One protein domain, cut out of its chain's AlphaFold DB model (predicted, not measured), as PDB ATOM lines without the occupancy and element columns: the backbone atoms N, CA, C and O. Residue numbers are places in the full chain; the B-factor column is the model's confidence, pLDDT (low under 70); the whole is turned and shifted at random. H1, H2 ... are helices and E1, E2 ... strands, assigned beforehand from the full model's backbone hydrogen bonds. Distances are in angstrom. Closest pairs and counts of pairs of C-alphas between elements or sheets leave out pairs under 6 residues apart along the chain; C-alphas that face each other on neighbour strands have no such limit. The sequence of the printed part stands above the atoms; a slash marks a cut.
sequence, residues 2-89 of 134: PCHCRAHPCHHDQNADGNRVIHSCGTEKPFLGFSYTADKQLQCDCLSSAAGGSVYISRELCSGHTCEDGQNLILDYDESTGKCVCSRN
ATOM      1  N   PRO A   2     102.988 119.514 152.497       68.31
ATOM      2  CA  PRO A   2     103.895 120.545 152.999       68.31
ATOM      3  C   PRO A   2     104.237 120.281 154.472       68.31
ATOM      4  O   PRO A   2     103.353 119.961 155.269       68.31
ATOM      5  N   CYS A   3     105.515 120.393 154.825       62.59
ATOM      6  CA  CYS A   3     105.960 120.382 156.215       62.59
ATOM      7  C   CYS A   3     105.796 121.790 156.796       62.59
ATOM      8  O   CYS A   3     106.218 122.767 156.182       62.59
ATOM      9  N   HIS A   4     105.185 121.898 157.975       64.81
ATOM     10  CA  HIS A   4     105.022 123.172 158.670       64.81
ATOM     11  C   HIS A   4     105.957 123.220 159.874       64.81
ATOM     12  O   HIS A   4     105.774 122.461 160.828       64.81
ATOM     13  N   CYS A   5     106.935 124.126 159.845       67.38
ATOM     14  CA  CYS A   5     107.711 124.464 161.032       67.38
ATOM     15  C   CYS A   5     106.761 125.092 162.053       67.38
ATOM     16  O   CYS A   5     106.198 126.159 161.806       67.38
ATOM     17  N   ARG A   6     106.545 124.410 163.178       69.88
ATOM     18  CA  ARG A   6     105.781 124.977 164.289       69.88
ATOM     19  C   ARG A   6     106.726 125.730 165.211       69.88
ATOM     20  O   ARG A   6     107.853 125.290 165.432       69.88
ATOM     21  N   ALA A   7     106.250 126.852 165.739       78.31
ATOM     22  CA  ALA A   7     106.915 127.517 166.845       78.31
ATOM     23  C   ALA A   7     107.030 126.558 168.039       78.31
ATOM     24  O   ALA A   7     106.250 125.607 168.170       78.31
ATOM     25  N   HIS A   8     108.008 126.821 168.905       83.75
ATOM     26  CA  HIS A   8     108.190 126.062 170.134       83.75
ATOM     27  C   HIS A   8     106.867 126.027 170.934       83.75
ATOM     28  O   HIS A   8     106.261 127.089 171.111       83.75
ATOM     29  N   PRO A   9     106.408 124.860 171.432       88.56
ATOM     30  CA  PRO A   9     105.083 124.725 172.051       88.56
ATOM     31  C   PRO A   9     104.823 125.730 173.175       88.56
ATOM     32  O   PRO A   9     103.759 126.339 173.233       88.56
ATOM     33  N   CYS A  10     105.839 125.981 174.000       89.25
ATOM     34  CA  CYS A  10     105.765 126.928 175.108       89.25
ATOM     35  C   CYS A  10     105.551 128.394 174.696       89.25
ATOM     36  O   CYS A  10     105.234 129.216 175.541       89.25
ATOM     37  N   HIS A  11     105.678 128.769 173.420       84.69
ATOM     38  CA  HIS A  11     105.321 130.128 172.976       84.69
ATOM     39  C   HIS A  11     103.810 130.345 172.820       84.69
ATOM     40  O   HIS A  11     103.365 131.491 172.696       84.69
ATOM     41  N   HIS A  12     103.034 129.260 172.827       81.56
ATOM     42  CA  HIS A  12     101.576 129.256 172.732       81.56
ATOM     43  C   HIS A  12     100.921 128.650 173.980       81.56
ATOM     44  O   HIS A  12      99.773 128.220 173.914       81.56
ATOM     45  N   ASP A  13     101.652 128.594 175.094       88.38
ATOM     46  CA  ASP A  13     101.123 128.089 176.355       88.38
ATOM     47  C   ASP A  13     100.011 129.001 176.901       88.38
ATOM     48  O   ASP A  13     100.025 130.218 176.676       88.38
ATOM     49  N   GLN A  14      99.039 128.412 177.597       89.25
ATOM     50  CA  GLN A  14      97.882 129.100 178.170       89.25
ATOM     51  C   GLN A  14      97.651 128.651 179.612       89.25
ATOM     52  O   GLN A  14      97.749 127.470 179.932       89.25
ATOM     53  N   ASN A  15      97.307 129.595 180.488       85.06
ATOM     54  CA  ASN A  15      96.939 129.282 181.864       85.06
ATOM     55  C   ASN A  15      95.495 128.742 181.958       85.06
ATOM     56  O   ASN A  15      94.775 128.665 180.963       85.06
ATOM     57  N   ALA A  16      95.052 128.396 183.171       85.50
ATOM     58  CA  ALA A  16      93.710 127.853 183.417       85.50
ATOM     59  C   ALA A  16      92.559 128.776 182.960       85.50
ATOM     60  O   ALA A  16      91.472 128.290 182.658       85.50
ATOM     61  N   ASP A  17      92.809 130.083 182.870       88.38
ATOM     62  CA  ASP A  17      91.840 131.087 182.417       88.38
ATOM     63  C   ASP A  17      91.864 131.286 180.887       88.38
ATOM     64  O   ASP A  17      91.157 132.142 180.357       88.38
ATOM     65  N   GLY A  18      92.696 130.526 180.166       86.50
ATOM     66  CA  GLY A  18      92.891 130.636 178.717       86.50
ATOM     67  C   GLY A  18      93.814 131.782 178.286       86.50
ATOM     68  O   GLY A  18      93.960 132.039 177.090       86.50
ATOM     69  N   ASN A  19      94.460 132.473 179.228       86.31
ATOM     70  CA  ASN A  19      95.371 133.573 178.922       86.31
ATOM     71  C   ASN A  19      96.746 133.041 178.506       86.31
ATOM     72  O   ASN A  19      97.281 132.134 179.144       86.31
ATOM     73  N   ARG A  20      97.342 133.637 177.465       84.38
ATOM     74  CA  ARG A  20      98.684 133.270 176.983       84.38
ATOM     75  C   ARG A  20      99.740 133.497 178.069       84.38
ATOM     76  O   ARG A  20      99.776 134.560 178.685       84.38
ATOM     77  N   VAL A  21     100.635 132.528 178.236       86.69
ATOM     78  CA  VAL A  21     101.774 132.588 179.159       86.69
ATOM     79  C   VAL A  21     103.061 132.820 178.368       86.69
ATOM     80  O   VAL A  21     103.335 132.131 177.385       86.69
ATOM     81  N   ILE A  22     103.856 133.805 178.791       83.75
ATOM     82  CA  ILE A  22     105.187 134.066 178.231       83.75
ATOM     83  C   ILE A  22     106.224 133.454 179.167       83.75
ATOM     84  O   ILE A  22     106.340 133.849 180.326       83.75
ATOM     85  N   HIS A  23     107.000 132.509 178.642       84.75
ATOM     86  CA  HIS A  23     108.069 131.842 179.381       84.75
ATOM     87  C   HIS A  23     109.412 132.531 179.150       84.75
ATOM     88  O   HIS A  23     109.753 132.891 178.021       84.75
ATOM     89  N   SER A  24     110.199 132.679 180.215       85.75
ATOM     90  CA  SER A  24     111.584 133.149 180.140       85.75
ATOM     91  C   SER A  24     112.475 132.344 181.081       85.75
ATOM     92  O   SER A  24     112.021 131.871 182.121       85.75
ATOM     93  N   CYS A  25     113.740 132.182 180.695       87.69
ATOM     94  CA  CYS A  25     114.707 131.354 181.403       87.69
ATOM     95  C   CYS A  25     115.889 132.170 181.934       87.69
ATOM     96  O   CYS A  25     116.285 133.179 181.342       87.69
ATOM     97  N   GLY A  26     116.430 131.728 183.073       87.69
ATOM     98  CA  GLY A  26     117.550 132.364 183.769       87.69
ATOM     99  C   GLY A  26     118.918 132.038 183.163       87.69
ATOM    100  O   GLY A  26     119.026 131.382 182.134       87.69
ATOM    101  N   THR A  27     119.990 132.490 183.812       86.25
ATOM    102  CA  THR A  27     121.366 132.316 183.312       86.25
ATOM    103  C   THR A  27     121.927 130.907 183.509       86.25
ATOM    104  O   THR A  27     122.743 130.481 182.702       86.25
ATOM    105  N   GLU A  28     121.506 130.183 184.550       89.06
ATOM    106  CA  GLU A  28     121.993 128.819 184.831       89.06
ATOM    107  C   GLU A  28     121.406 127.772 183.877       89.06
ATOM    108  O   GLU A  28     122.094 126.846 183.454       89.06
ATOM    109  N   LYS A  29     120.134 127.947 183.517       90.00
ATOM    110  CA  LYS A  29     119.401 127.094 182.582       90.00
ATOM    111  C   LYS A  29     118.759 127.966 181.506       90.00
ATOM    112  O   LYS A  29     117.587 128.300 181.635       90.00
ATOM    113  N   PRO A  30     119.516 128.422 180.494       87.94
ATOM    114  CA  PRO A  30     119.071 129.487 179.597       87.94
ATOM    115  C   PRO A  30     118.195 129.014 178.435       87.94
ATOM    116  O   PRO A  30     117.780 129.843 177.619       87.94
ATOM    117  N   PHE A  31     117.931 127.713 178.316       87.88
ATOM    118  CA  PHE A  31     117.214 127.145 177.181       87.88
ATOM    119  C   PHE A  31     115.788 126.779 177.573       87.88
ATOM    120  O   PHE A  31     115.576 126.031 178.519       87.88
ATOM    121  N   LEU A  32     114.805 127.290 176.833       88.94
ATOM    122  CA  LEU A  32     113.417 126.879 177.006       88.94
ATOM    123  C   LEU A  32     113.236 125.482 176.403       88.94
ATOM    124  O   LEU A  32     113.508 125.286 175.221       88.94
ATOM    125  N   GLY A  33     112.802 124.531 177.225       89.88
ATOM    126  CA  GLY A  33     112.449 123.177 176.820       89.88
ATOM    127  C   GLY A  33     110.951 122.924 176.927       89.88
ATOM    128  O   GLY A  33     110.200 123.712 177.507       89.88
ATOM    129  N   PHE A  34     110.514 121.798 176.367       92.06
ATOM    130  CA  PHE A  34     109.148 121.316 176.519       92.06
ATOM    131  C   PHE A  34     109.116 119.807 176.756       92.06
ATOM    132  O   PHE A  34     109.940 119.054 176.237       92.06
ATOM    133  N   SER A  35     108.104 119.369 177.489       93.88
ATOM    134  CA  SER A  35     107.725 117.969 177.646       93.88
ATOM    135  C   SER A  35     106.202 117.855 177.701       93.88
ATOM    136  O   SER A  35     105.480 118.854 177.652       93.88
ATOM    137  N   TYR A  36     105.703 116.623 177.754       95.06
ATOM    138  CA  TYR A  36     104.289 116.361 177.979       95.06
ATOM    139  C   TYR A  36     104.125 115.370 179.123       95.06
ATOM    140  O   TYR A  36     104.859 114.385 179.199       95.06
ATOM    141  N   THR A  37     103.141 115.606 179.988       95.62
ATOM    142  CA  THR A  37     102.741 114.630 181.012       95.62
ATOM    143  C   THR A  37     102.183 113.360 180.367       95.62
ATOM    144  O   THR A  37     101.882 113.340 179.170       95.62
ATOM    145  N   ALA A  38     101.982 112.304 181.162       96.38
ATOM    146  CA  ALA A  38     101.283 111.097 180.710       96.38
ATOM    147  C   ALA A  38      99.878 111.411 180.146       96.38
ATOM    148  O   ALA A  38      99.454 110.803 179.168       96.38
ATOM    149  N   ASP A  39      99.212 112.438 180.685       96.44
ATOM    150  CA  ASP A  39      97.906 112.937 180.226       96.44
ATOM    151  C   ASP A  39      98.004 113.941 179.060       96.44
ATOM    152  O   ASP A  39      97.058 114.681 178.774       96.44
ATOM    153  N   LYS A  40      99.163 114.000 178.389       95.19
ATOM    154  CA  LYS A  40      99.449 114.857 177.227       95.19
ATOM    155  C   LYS A  40      99.305 116.359 177.491       95.19
ATOM    156  O   LYS A  40      99.086 117.131 176.554       95.19
ATOM    157  N   GLN A  41      99.469 116.787 178.741       93.69
ATOM    158  CA  GLN A  41      99.499 118.207 179.097       93.69
ATOM    159  C   GLN A  41     100.893 118.775 178.850       93.69
ATOM    160  O   GLN A  41     101.880 118.142 179.221       93.69
ATOM    161  N   LEU A  42     100.968 119.944 178.208       93.06
ATOM    162  CA  LEU A  42     102.233 120.629 177.941       93.06
ATOM    163  C   LEU A  42     102.893 121.027 179.265       93.06
ATOM    164  O   LEU A  42     102.249 121.587 180.147       93.06
ATOM    165  N   GLN A  43     104.188 120.761 179.374       92.69
ATOM    166  CA  GLN A  43     105.039 121.265 180.439       92.69
ATOM    167  C   GLN A  43     106.202 122.029 179.817       92.69
ATOM    168  O   GLN A  43     106.821 121.576 178.855       92.69
ATOM    169  N   CYS A  44     106.468 123.201 180.373       92.06
ATOM    170  CA  CYS A  44     107.529 124.098 179.948       92.06
ATOM    171  C   CYS A  44     108.518 124.232 181.092       92.06
ATOM    172  O   CYS A  44     108.111 124.489 182.225       92.06
ATOM    173  N   ASP A  45     109.796 124.040 180.795       91.00
ATOM    174  CA  ASP A  45     110.847 124.068 181.805       91.00
ATOM    175  C   ASP A  45     112.123 124.684 181.231       91.00
ATOM    176  O   ASP A  45     112.308 124.759 180.011       91.00
ATOM    177  N   CYS A  46     113.002 125.137 182.113       91.19
ATOM    178  CA  CYS A  46     114.287 125.694 181.721       91.19
ATOM    179  C   CYS A  46     115.366 124.617 181.811       91.19
ATOM    180  O   CYS A  46     115.520 123.951 182.833       91.19
ATOM    181  N   LEU A  47     116.136 124.471 180.736       89.50
ATOM    182  CA  LEU A  47     117.169 123.460 180.557       89.50
ATOM    183  C   LEU A  47     118.557 124.097 180.507       89.50
ATOM    184  O   LEU A  47     118.752 125.223 180.039       89.50
ATOM    185  N   SER A  48     119.542 123.339 180.976       88.44
ATOM    186  CA  SER A  48     120.966 123.693 180.911       88.44
ATOM    187  C   SER A  48     121.572 123.476 179.520       88.44
ATOM    188  O   SER A  48     122.609 124.048 179.195       88.44
ATOM    189  N   SER A  49     120.890 122.704 178.673       82.88
ATOM    190  CA  SER A  49     121.268 122.452 177.283       82.88
ATOM    191  C   SER A  49     120.086 122.661 176.344       82.88
ATOM    192  O   SER A  49     118.939 122.418 176.717       82.88
ATOM    193  N   ALA A  50     120.359 123.118 175.121       80.75
ATOM    194  CA  ALA A  50     119.320 123.286 174.117       80.75
ATOM    195  C   ALA A  50     118.822 121.911 173.655       80.75
ATOM    196  O   ALA A  50     119.488 121.230 172.877       80.75
ATOM    197  N   ALA A  51     117.643 121.511 174.124       71.62
ATOM    198  CA  ALA A  51     116.980 120.305 173.655       71.62
ATOM    199  C   ALA A  51     115.985 120.669 172.545       71.62
ATOM    200  O   ALA A  51     114.999 121.370 172.768       71.62
ATOM    201  N   GLY A  52     116.265 120.204 171.329       77.31
ATOM    202  CA  GLY A  52     115.268 120.123 170.265       77.31
ATOM    203  C   GLY A  52     114.483 118.816 170.379       77.31
ATOM    204  O   GLY A  52     114.919 117.883 171.046       77.31
ATOM    205  N   GLY A  53     113.336 118.721 169.711       83.69
ATOM    206  CA  GLY A  53     112.567 117.481 169.697       83.69
ATOM    207  C   GLY A  53     111.298 117.575 168.869       83.69
ATOM    208  O   GLY A  53     110.812 118.662 168.546       83.69
ATOM    209  N   SER A  54     110.750 116.417 168.512       89.38
ATOM    210  CA  SER A  54     109.478 116.331 167.802       89.38
ATOM    211  C   SER A  54     108.314 116.435 168.784       89.38
ATOM    212  O   SER A  54     108.162 115.595 169.664       89.38
ATOM    213  N   VAL A  55     107.428 117.414 168.577       91.56
ATOM    214  CA  VAL A  55     106.175 117.537 169.347       91.56
ATOM    215  C   VAL A  55     105.329 116.269 169.241       91.56
ATOM    216  O   VAL A  55     104.697 115.866 170.212       91.56
ATOM    217  N   TYR A  56     105.324 115.629 168.068       93.19
ATOM    218  CA  TYR A  56     104.592 114.384 167.860       93.19
ATOM    219  C   TYR A  56     105.164 113.252 168.714       93.19
ATOM    220  O   TYR A  56     104.402 112.568 169.388       93.19
ATOM    221  N   ILE A  57     106.491 113.102 168.747       94.62
ATOM    222  CA  ILE A  57     107.132 112.087 169.588       94.62
ATOM    223  C   ILE A  57     106.832 112.378 171.057       94.62
ATOM    224  O   ILE A  57     106.250 111.533 171.727       94.62
ATOM    225  N   SER A  58     107.128 113.589 171.538       94.69
ATOM    226  CA  SER A  58     106.957 113.932 172.951       94.69
ATOM    227  C   SER A  58     105.506 113.833 173.432       94.69
ATOM    228  O   SER A  58     105.282 113.490 174.587       94.69
ATOM    229  N   ARG A  59     104.509 114.129 172.581       95.19
ATOM    230  CA  ARG A  59     103.090 114.135 172.978       95.19
ATOM    231  C   ARG A  59     102.348 112.839 172.672       95.19
ATOM    232  O   ARG A  59     101.495 112.435 173.456       95.19
ATOM    233  N   GLU A  60     102.582 112.233 171.512       96.06
ATOM    234  CA  GLU A  60     101.772 111.102 171.043       96.06
ATOM    235  C   GLU A  60     102.406 109.747 171.333       96.06
ATOM    236  O   GLU A  60     101.672 108.808 171.630       96.06
ATOM    237  N   LEU A  61     103.736 109.649 171.254       96.75
ATOM    238  CA  LEU A  61     104.456 108.383 171.418       96.75
ATOM    239  C   LEU A  61     105.099 108.253 172.802       96.75
ATOM    240  O   LEU A  61     105.162 107.155 173.347       96.75
ATOM    241  N   CYS A  62     105.541 109.376 173.370       97.12
ATOM    242  CA  CYS A  62     106.377 109.434 174.568       97.12
ATOM    243  C   CYS A  62     105.844 110.370 175.655       97.12
ATOM    244  O   CYS A  62     106.613 110.931 176.435       97.12
ATOM    245  N   SER A  63     104.521 110.517 175.743       96.69
ATOM    246  CA  SER A  63     103.869 111.259 176.825       96.69
ATOM    247  C   SER A  63     104.271 110.708 178.195       96.69
ATOM    248  O   SER A  63     104.148 109.509 178.441       96.69
ATOM    249  N   GLY A  64     104.724 111.578 179.095       95.69
ATOM    250  CA  GLY A  64     105.219 111.213 180.424       95.69
ATOM    251  C   GLY A  64     106.700 110.830 180.472       95.69
ATOM    252  O   GLY A  64     107.203 110.548 181.558       95.69
ATOM    253  N   HIS A  65     107.407 110.842 179.339       94.94
ATOM    254  CA  HIS A  65     108.843 110.579 179.272       94.94
ATOM    255  C   HIS A  65     109.630 111.862 178.991       94.94
ATOM    256  O   HIS A  65     109.208 112.723 178.221       94.94
ATOM    257  N   THR A  66     110.809 111.967 179.598       92.06
ATOM    258  CA  THR A  66     111.775 113.044 179.368       92.06
ATOM    259  C   THR A  66     113.189 112.477 179.357       92.06
ATOM    260  O   THR A  66     113.440 111.390 179.881       92.06
ATOM    261  N   CYS A  67     114.111 113.215 178.743       91.12
ATOM    262  CA  CYS A  67     115.536 112.922 178.831       91.12
ATOM    263  C   CYS A  67     116.187 113.731 179.952       91.12
ATOM    264  O   CYS A  67     115.670 114.771 180.362       91.12
ATOM    265  N   GLU A  68     117.323 113.242 180.444       86.69
ATOM    266  CA  GLU A  68     118.084 113.914 181.492       86.69
ATOM    267  C   GLU A  68     118.621 115.272 181.003       86.69
ATOM    268  O   GLU A  68     119.233 115.373 179.934       86.69
ATOM    269  N   ASP A  69     118.375 116.325 181.787       82.75
ATOM    270  CA  ASP A  69     118.849 117.682 181.501       82.75
ATOM    271  C   ASP A  69     120.388 117.747 181.539       82.75
ATOM    272  O   ASP A  69     121.046 117.080 182.333       82.75
ATOM    273  N   GLY A  70     120.969 118.566 180.662       75.44
ATOM    274  CA  GLY A  70     122.413 118.811 180.577       75.44
ATOM    275  C   GLY A  70     123.195 117.852 179.685       75.44
ATOM    276  O   GLY A  70     124.380 118.077 179.452       75.44
ATOM    277  N   GLN A  71     122.552 116.823 179.127       78.31
ATOM    278  CA  GLN A  71     123.218 115.844 178.261       78.31
ATOM    279  C   GLN A  71     122.983 116.055 176.754       78.31
ATOM    280  O   GLN A  71     123.427 115.233 175.955       78.31
ATOM    281  N   ASN A  72     122.323 117.150 176.339       77.06
ATOM    282  CA  ASN A  72     121.952 117.405 174.931       77.06
ATOM    283  C   ASN A  72     121.219 116.213 174.276       77.06
ATOM    284  O   ASN A  72     121.424 115.894 173.099       77.06
ATOM    285  N   LEU A  73     120.400 115.521 175.069       87.00
ATOM    286  CA  LEU A  73     119.621 114.377 174.623       87.00
ATOM    287  C   LEU A  73     118.287 114.833 174.038       87.00
ATOM    288  O   LEU A  73     117.652 115.768 174.523       87.00
ATOM    289  N   ILE A  74     117.868 114.129 172.996       90.12
ATOM    290  CA  ILE A  74     116.630 114.334 172.263       90.12
ATOM    291  C   ILE A  74     115.748 113.127 172.532       90.12
ATOM    292  O   ILE A  74     116.167 111.986 172.328       90.12
ATOM    293  N   LEU A  75     114.530 113.389 173.003       93.38
ATOM    294  CA  LEU A  75     113.528 112.349 173.164       93.38
ATOM    295  C   LEU A  75     113.088 111.864 171.783       93.38
ATOM    296  O   LEU A  75     112.604 112.647 170.963       93.38
ATOM    297  N   ASP A  76     113.259 110.571 171.558       93.56
ATOM    298  CA  ASP A  76     112.971 109.893 170.306       93.56
ATOM    299  C   ASP A  76     112.162 108.614 170.570       93.56
ATOM    300  O   ASP A  76     111.982 108.195 171.720       93.56
ATOM    301  N   TYR A  77     111.655 107.994 169.511       95.31
ATOM    302  CA  TYR A  77     110.886 106.760 169.588       95.31
ATOM    303  C   TYR A  77     111.505 105.682 168.703       95.31
ATOM    304  O   TYR A  77     111.573 105.818 167.484       95.31
ATOM    305  N   ASP A  78     111.929 104.586 169.323       95.75
ATOM    306  CA  ASP A  78     112.390 103.404 168.612       95.75
ATOM    307  C   ASP A  78     111.181 102.562 168.190       95.75
ATOM    308  O   ASP A  78     110.599 101.826 168.991       95.75
ATOM    309  N   GLU A  79     110.817 102.656 166.911       94.38
ATOM    310  CA  GLU A  79     109.707 101.899 166.322       94.38
ATOM    311  C   GLU A  79     109.915 100.380 166.384       94.38
ATOM    312  O   GLU A  79     108.940  99.631 166.442       94.38
ATOM    313  N   SER A  80     111.165  99.904 166.396       95.69
ATOM    314  CA  SER A  80     111.461  98.467 166.400       95.69
ATOM    315  C   SER A  80     111.176  97.822 167.755       95.69
ATOM    316  O   SER A  80     110.712  96.683 167.820       95.69
ATOM    317  N   THR A  81     111.417  98.560 168.841       96.00
ATOM    318  CA  THR A  81     111.162  98.096 170.210       96.00
ATOM    319  C   THR A  81     109.877  98.663 170.806       96.00
ATOM    320  O   THR A  81     109.431  98.183 171.852       96.00
ATOM    321  N   GLY A  82     109.270  99.654 170.151       95.19
ATOM    322  CA  GLY A  82     108.080 100.358 170.611       95.19
ATOM    323  C   GLY A  82     108.328 101.206 171.860       95.19
ATOM    324  O   GLY A  82     107.421 101.354 172.681       95.19
ATOM    325  N   LYS A  83     109.555 101.710 172.051       96.69
ATOM    326  CA  LYS A  83     109.989 102.387 173.283       96.69
ATOM    327  C   LYS A  83     110.513 103.791 173.025       96.69
ATOM    328  O   LYS A  83     111.156 104.066 172.019       96.69
ATOM    329  N   CYS A  84     110.310 104.652 174.013       96.62
ATOM    330  CA  CYS A  84     110.940 105.961 174.067       96.62
ATOM    331  C   CYS A  84     112.413 105.826 174.432       96.62
ATOM    332  O   CYS A  84     112.763 105.126 175.387       96.62
ATOM    333  N   VAL A  85     113.262 106.509 173.678       95.31
ATOM    334  CA  VAL A  85     114.712 106.503 173.849       95.31
ATOM    335  C   VAL A  85     115.232 107.933 173.896       95.31
ATOM    336  O   VAL A  85     114.594 108.864 173.410       95.31
ATOM    337  N   CYS A  86     116.398 108.113 174.505       93.00
ATOM    338  CA  CYS A  86     117.092 109.390 174.526       93.00
ATOM    339  C   CYS A  86     118.311 109.298 173.619       93.00
ATOM    340  O   CYS A  86     119.304 108.654 173.959       93.00
ATOM    341  N   SER A  87     118.213 109.934 172.460       90.06
ATOM    342  CA  SER A  87     119.252 109.941 171.437       90.06
ATOM    343  C   SER A  87     120.105 111.192 171.589       90.06
ATOM    344  O   SER A  87     119.587 112.281 171.839       90.06
ATOM    345  N   ARG A  88     121.425 111.081 171.427       87.62
ATOM    346  CA  ARG A  88     122.262 112.285 171.326       87.62
ATOM    347  C   ARG A  88     121.914 113.046 170.057       87.62
ATOM    348  O   ARG A  88     121.582 112.443 169.038       87.62
ATOM    349  N   ASN A  89     122.040 114.369 170.113       85.25
ATOM    350  CA  ASN A  89     121.978 115.195 168.914       85.25
ATOM    351  C   ASN A  89     122.984 114.655 167.872       85.25
ATOM    352  O   ASN A  89     124.174 114.582 168.192       85.25
TER     353      ASN A  89
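AT A GLANCE: This is residues 2 to 89 of the 134 residues of the protein "Hypothetical protein" of Alexandrium andersonii (UniProt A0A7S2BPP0). This domain has little regular structure: two separate strand hairpins, E1-E2 and E3-E4, are strung along the longest axis, with the short helix H2 packed between them and H1 beside the first. The 88 printed residues, in the order H1 E1 E2 H2 E3 E4, hold 35 in named elements, a mixed class; both sheets are antiparallel. The whole is compact, radius of gyration of the C-alphas 13.4 A, spans 40 by 29 by 29 A.

IN THESE COORDINATES: E1 is residues 31 to 36, 16.9 A, from C-alpha 31 at (117.214, 127.145, 177.181); E2 is 42 to 47, 15.4 A. H2 is 55 to 61 and H1 is 9 to 12. E3 is 73 to 78, 14.5 A, and E4 83 to 88, 15.9 A, ending at C-alpha 88 (122.262, 112.285, 171.326).

HOW THE PARTS SIT: In hairpin E1 and E2, N 33 and O 45 are 2.8 A apart, within hydrogen-bond range. The closest C-alphas of H1 and E2 are Cys 10 and Cys 44, 5.9 A; of E1 and H2, Tyr 36 and Arg 59, 5.6 A; of H2 and E3, Ile 57 and Asp 76, 6.3 A. In hairpin E3 and E4, N 74 and O 87 are 2.8 A apart, within range. E1 and E3 are apart. In H2 every O i to N i+4 pair is within range; H1 is too short for one.

THE WHOLE: The C-alphas farthest apart, Asp 17 and Ser 80, are 41.3 A apart. The printed part has no cut; links H1 to E1 and H2 to E3 are long. Residues 2 to 6 have pLDDT under 70.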